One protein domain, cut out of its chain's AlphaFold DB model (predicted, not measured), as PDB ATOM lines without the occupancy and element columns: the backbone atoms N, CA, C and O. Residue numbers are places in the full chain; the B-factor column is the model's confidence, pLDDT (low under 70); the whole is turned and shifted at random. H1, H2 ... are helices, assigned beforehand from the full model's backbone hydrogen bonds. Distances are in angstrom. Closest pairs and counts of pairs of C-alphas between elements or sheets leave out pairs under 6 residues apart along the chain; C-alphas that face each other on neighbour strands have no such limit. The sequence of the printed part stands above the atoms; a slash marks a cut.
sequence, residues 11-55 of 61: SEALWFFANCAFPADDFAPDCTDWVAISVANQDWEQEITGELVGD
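This is residues 11 to 55 of the 61 residues of an uncharacterized protein of Candidatus Sulfotelmatomonas gaucii (UniProt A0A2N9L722). Two helices, H1 and H2, pack together at a slant and run the same way, joined by one long loop that leaves the end of H1, turns round and comes all the way back to the beginning of H2. The turn of this loop, residues 24 to 30, sticks out from the rest. The printed part has 45 residues, with two named helices in the order H1, H2 and no named strand, and its class is all helix. It is loose, with a radius of gyration of the C-alphas of 12.0 A, and elongated, spanning 35 by 18 by 16 A.

H1, residues 11 to 20, and H2, residues 42 to 54, touch, with 6 pairs of C-alphas within 8 A. H2 touches H1 with residues 47 to 52 alone. The closest C-alphas of the two helices are those of Leu 14 and Ile 48, 7.1 A apart. Their lines stand at a steep tilt of 39 degrees, and they run the same way. In both H1 and H2 every O i to N i+4 pair is within hydrogen-bond range.

H1 begins at C-alpha 11, (30.648, 14.857, 39.057), and measures 13.5 A from first to last C-alpha. Residues 21 to 41 hold no named element; C-alpha 26 is at (13.096, 8.945, 17.092). H2, the longest helix with 13 residues, measures 17.1 A and ends at C-alpha 54, (22.176, 6.045, 44.818).

The two C-alphas farthest apart, those of Asp 26 and Asp 43, are 34.9 A apart. The link from H1 to H2, 21 residues, is long, and residues 24 to 30 of it stand free. The printed part has no cut. Its mean pLDDT is 88.1, and residues 54 to 55 are under 70.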
ATOM      1  N   SER A  11      31.980  14.531  38.537       92.38
ATOM      2  CA  SER A  11      30.648  14.857  39.057       92.38
ATOM      3  C   SER A  11      29.844  15.770  38.124       92.38
ATOM      4  O   SER A  11      28.643  15.575  37.957       92.38
ATOM      5  N   GLU A  12      30.498  16.716  37.448       93.50
ATOM      6  CA  GLU A  12      29.857  17.591  36.461       93.50
ATOM      7  C   GLU A  12      29.455  16.812  35.202       93.50
ATOM      8  O   GLU A  12      28.328  16.944  34.719       93.50
ATOM      9  N   ALA A  13      30.332  15.928  34.718       94.06
ATOM     10  CA  ALA A  13      30.032  15.062  33.582       94.06
ATOM     11  C   ALA A  13      28.873  14.090  33.880       94.06
ATOM     12  O   ALA A  13      28.011  13.877  33.024       94.06
ATOM     13  N   LEU A  14      28.815  13.526  35.093       92.81
ATOM     14  CA  LEU A  14      27.723  12.650  35.536       92.81
ATOM     15  C   LEU A  14      26.407  13.416  35.666       92.81
ATOM     16  O   LEU A  14      25.375  12.936  35.197       92.81
ATOM     17  N   TRP A  15      26.443  14.627  36.222       91.31
ATOM     18  CA  TRP A  15      25.269  15.493  36.281       91.31
ATOM     19  C   TRP A  15      24.753  15.836  34.879       91.31
ATOM     20  O   TRP A  15      23.551  15.726  34.626       91.31
ATOM     21  N   PHE A  16      25.644  16.196  33.950       92.69
ATOM     22  CA  PHE A  16      25.268  16.483  32.565       92.69
ATOM     23  C   PHE A  16      24.648  15.254  31.894       92.69
ATOM     24  O   PHE A  16      23.604  15.363  31.251       92.69
ATOM     25  N   PHE A  17      25.261  14.080  32.059       91.44
ATOM     26  CA  PHE A  17      24.713  12.824  31.554       91.44
ATOM     27  C   PHE A  17      23.299  12.582  32.088       91.44
ATOM     28  O   PHE A  17      22.397  12.293  31.307       91.44
ATOM     29  N   ALA A  18      23.087  12.787  33.388       88.75
ATOM     30  CA  ALA A  18      21.808  12.509  34.016       88.75
ATOM     31  C   ALA A  18      20.690  13.504  33.649       88.75
ATOM     32  O   ALA A  18      19.514  13.151  33.686       88.75
ATOM     33  N   ASN A  19      21.035  14.753  33.320       87.81
ATOM     34  CA  ASN A  19      20.053  15.841  33.217       87.81
ATOM     35  C   ASN A  19      19.972  16.497  31.833       87.81
ATOM     36  O   ASN A  19      19.032  17.243  31.561       87.81
ATOM     37  N   CYS A  20      20.969  16.294  30.972       90.25
ATOM     38  CA  CYS A  20      21.098  17.014  29.702       90.25
ATOM     39  C   CYS A  20      21.311  16.093  28.495       90.25
ATOM     40  O   CYS A  20      21.065  16.516  27.361       90.25
ATOM     41  N   ALA A  21      21.763  14.853  28.700       88.69
ATOM     42  CA  ALA A  21      21.965  13.899  27.617       88.69
ATOM     43  C   ALA A  21      20.646  13.200  27.248       88.69
ATOM     44  O   ALA A  21      20.322  12.128  27.749       88.69
ATOM     45  N   PHE A  22      19.888  13.802  26.330       85.19
ATOM     46  CA  PHE A  22      18.649  13.211  25.825       85.19
ATOM     47  C   PHE A  22      18.888  12.371  24.560       85.19
ATOM     48  O   PHE A  22      19.693  12.758  23.699       85.19
ATOM     49  N   PRO A  23      18.193  11.227  24.412       85.81
ATOM     50  CA  PRO A  23      18.146  10.518  23.140       85.81
ATOM     51  C   PRO A  23      17.514  11.411  22.064       85.81
ATOM     52  O   PRO A  23      16.746  12.323  22.362       85.81
ATOM     53  N   ALA A  24      17.837  11.151  20.796       86.56
ATOM     54  CA  ALA A  24      17.138  11.811  19.695       86.56
ATOM     55  C   ALA A  24      15.653  11.410  19.693       86.56
ATOM     56  O   ALA A  24      15.334  10.290  20.092       86.56
ATOM     57  N   ASP A  25      14.777  12.290  19.204       88.12
ATOM     58  CA  ASP A  25      13.313  12.126  19.265       88.12
ATOM     59  C   ASP A  25      12.824  10.769  18.738       88.12
ATOM     60  O   ASP A  25      11.936  10.165  19.328       88.12
ATOM     61  N   ASP A  26      13.452  10.243  17.683       88.56
ATOM     62  CA  ASP A  26      13.096   8.945  17.092       88.56
ATOM     63  C   ASP A  26      13.446   7.739  17.990       88.56
ATOM     64  O   ASP A  26      12.912   6.650  17.798       88.56
ATOM     65  N   PHE A  27      14.352   7.914  18.957       82.88
ATOM     66  CA  PHE A  27      14.812   6.877  19.892       82.88
ATOM     67  C   PHE A  27      14.269   7.063  21.310       82.88
ATOM     68  O   PHE A  27      14.278   6.115  22.091       82.88
ATOM     69  N   ALA A  28      13.807   8.265  21.655       84.75
ATOM     70  CA  ALA A  28      13.276   8.577  22.977       84.75
ATOM     71  C   ALA A  28      12.122   7.659  23.439       84.75
ATOM     72  O   ALA A  28      12.144   7.288  24.610       84.75
ATOM     73  N   PRO A  29      11.161   7.240  22.582       86.94
ATOM     74  CA  PRO A  29      10.019   6.430  23.017       86.94
ATOM     75  C   PRO A  29      10.387   5.067  23.613       86.94
ATOM     76  O   PRO A  29       9.692   4.596  24.508       86.94
ATOM     77  N   ASP A  30      11.476   4.458  23.136       87.25
ATOM     78  CA  ASP A  30      11.870   3.089  23.489       87.25
ATOM     79  C   ASP A  30      13.215   3.035  24.247       87.25
ATOM     80  O   ASP A  30      13.763   1.957  24.484       87.25
ATOM     81  N   CYS A  31      13.783   4.187  24.622       85.25
ATOM     82  CA  CYS A  31      15.043   4.254  25.361       85.25
ATOM     83  C   CYS A  31      14.800   4.015  26.856       85.25
ATOM     84  O   CYS A  31      14.429   4.930  27.589       85.25
ATOM     85  N   THR A  32      15.009   2.778  27.308       82.50
ATOM     86  CA  THR A  32      14.745   2.368  28.697       82.50
ATOM     87  C   THR A  32      15.959   2.440  29.612       82.50
ATOM     88  O   THR A  32      15.794   2.463  30.828       82.50
ATOM     89  N   ASP A  33      17.167   2.467  29.048       83.31
ATOM     90  CA  ASP A  33      18.396   2.231  29.800       83.31
ATOM     91  C   ASP A  33      19.500   3.219  29.438       83.31
ATOM     92  O   ASP A  33      19.724   3.557  28.273       83.31
ATOM     93  N   TRP A  34      20.240   3.630  30.465       82.94
ATOM     94  CA  TRP A  34      21.424   4.475  30.379       82.94
ATOM     95  C   TRP A  34      22.646   3.684  30.839       82.94
ATOM     96  O   TRP A  34      22.577   2.903  31.787       82.94
ATOM     97  N   VAL A  35      23.780   3.880  30.166       88.38
ATOM     98  CA  VAL A  35      25.016   3.140  30.449       88.38
ATOM     99  C   VAL A  35      26.140   4.119  30.765       88.38
ATOM    100  O   VAL A  35      26.533   4.913  29.912       88.38
ATOM    101  N   ALA A  36      26.689   4.013  31.975       91.12
ATOM    102  CA  ALA A  36      27.917   4.681  32.391       91.12
ATOM    103  C   ALA A  36      29.002   3.626  32.651       91.12
ATOM    104  O   ALA A  36      28.765   2.643  33.352       91.12
ATOM    105  N   ILE A  37      30.186   3.804  32.057       91.38
ATOM    106  CA  ILE A  37      31.304   2.853  32.144       91.38
ATOM    107  C   ILE A  37      32.567   3.619  32.533       91.38
ATOM    108  O   ILE A  37      32.983   4.530  31.817       91.38
ATOM    109  N   SER A  38      33.217   3.210  33.624       94.44
ATOM    110  CA  SER A  38      34.598   3.597  33.914       94.44
ATOM    111  C   SER A  38      35.564   2.605  33.259       94.44
ATOM    112  O   SER A  38      35.334   1.396  33.227       94.44
ATOM    113  N   VAL A  39      36.670   3.109  32.707       94.62
ATOM    114  CA  VAL A  39      37.703   2.271  32.081       94.62
ATOM    115  C   VAL A  39      38.981   2.384  32.893       94.62
ATOM    116  O   VAL A  39      39.598   3.443  32.928       94.62
ATOM    117  N   ALA A  40      39.374   1.279  33.535       95.25
ATOM    118  CA  ALA A  40      40.603   1.171  34.328       95.25
ATOM    119  C   ALA A  40      40.777   2.274  35.398       95.25
ATOM    120  O   ALA A  40      41.903   2.600  35.772       95.25
ATOM    121  N   ASN A  41      39.671   2.838  35.893       94.38
ATOM    122  CA  ASN A  41      39.664   3.876  36.918       94.38
ATOM    123  C   ASN A  41      38.613   3.540  37.986       94.38
ATOM    124  O   ASN A  41      37.411   3.667  37.753       94.38
ATOM    125  N   GLN A  42      39.093   3.070  39.137       94.88
ATOM    126  CA  GLN A  42      38.248   2.606  40.235       94.88
ATOM    127  C   GLN A  42      37.614   3.763  41.020       94.88
ATOM    128  O   GLN A  42      36.507   3.612  41.528       94.88
ATOM    129  N   ASP A  43      38.263   4.925  41.081       94.25
ATOM    130  CA  ASP A  43      37.691   6.105  41.741       94.25
ATOM    131  C   ASP A  43      36.444   6.567  40.977       94.25
ATOM    132  O   ASP A  43      35.382   6.789  41.557       94.25
ATOM    133  N   TRP A  44      36.524   6.570  39.644       94.19
ATOM    134  CA  TRP A  44      35.378   6.871  38.786       94.19
ATOM    135  C   TRP A  44      34.247   5.853  38.908       94.19
ATOM    136  O   TRP A  44      33.086   6.233  38.830       94.19
ATOM    137  N   GLU A  45      34.557   4.568  39.104       93.50
ATOM    138  CA  GLU A  45      33.537   3.541  39.364       93.50
ATOM    139  C   GLU A  45      32.742   3.850  40.640       93.50
ATOM    140  O   GLU A  45      31.511   3.750  40.647       93.50
ATOM    141  N   GLN A  46      33.441   4.252  41.705       92.38
ATOM    142  CA  GLN A  46      32.816   4.614  42.976       92.38
ATOM    143  C   GLN A  46      31.933   5.853  42.826       92.38
ATOM    144  O   GLN A  46      30.799   5.838  43.300       92.38
ATOM    145  N   GLU A  47      32.411   6.884  42.125       92.12
ATOM    146  CA  GLU A  47      31.636   8.105  41.872       92.12
ATOM    147  C   GLU A  47      30.410   7.840  40.984       92.12
ATOM    148  O   GLU A  47      29.303   8.229  41.349       92.12
ATOM    149  N   ILE A  48      30.561   7.095  39.881       92.75
ATOM    150  CA  ILE A  48      29.437   6.682  39.020       92.75
ATOM    151  C   ILE A  48      28.377   5.933  39.829       92.75
ATOM    152  O   ILE A  48      27.186   6.219  39.712       92.75
ATOM    153  N   THR A  49      28.800   4.970  40.651       89.88
ATOM    154  CA  THR A  49      27.873   4.168  41.456       89.88
ATOM    155  C   THR A  49      27.182   5.025  42.516       89.88
ATOM    156  O   THR A  49      25.976   4.895  42.715       89.88
ATOM    157  N   GLY A  50      27.916   5.919  43.180       88.38
ATOM    158  CA  GLY A  50      27.359   6.821  44.187       88.38
ATOM    159  C   GLY A  50      26.294   7.757  43.614       88.38
ATOM    160  O   GLY A  50      25.193   7.820  44.156       88.38
ATOM    161  N   GLU A  51      26.605   8.420  42.501       86.19
ATOM    162  CA  GLU A  51      25.761   9.467  41.912       86.19
ATOM    163  C   GLU A  51      24.599   8.901  41.079       86.19
ATOM    164  O   GLU A  51      23.470   9.365  41.195       86.19
ATOM    165  N   LEU A  52      24.834   7.878  40.245       84.81
ATOM    166  CA  LEU A  52      23.812   7.393  39.302       84.81
ATOM    167  C   LEU A  52      22.960   6.235  39.842       84.81
ATOM    168  O   LEU A  52      21.848   6.020  39.363       84.81
ATOM    169  N   VAL A  53      23.455   5.468  40.819       79.38
ATOM    170  CA  VAL A  53      22.705   4.336  41.400       79.38
ATOM    171  C   VAL A  53      22.044   4.726  42.723       79.38
ATOM    172  O   VAL A  53      20.936   4.267  43.001       79.38
ATOM    173  N   GLY A  54      22.690   5.583  43.523       62.88
ATOM    174  CA  GLY A  54      22.176   6.045  44.818       62.88
ATOM    175  C   GLY A  54      20.947   6.954  44.721       62.88
ATOM    176  O   GLY A  54      20.073   6.874  45.582       62.88
ATOM    177  N   ASP A  55      20.852   7.741  43.646       54.59
ATOM    178  CA  ASP A  55      19.802   8.744  43.416       54.59
ATOM    179  C   ASP A  55      18.795   8.331  42.328       54.59
ATOM    180  O   ASP A  55      18.096   9.164  41.753       54.59
TER     181      ASP A  55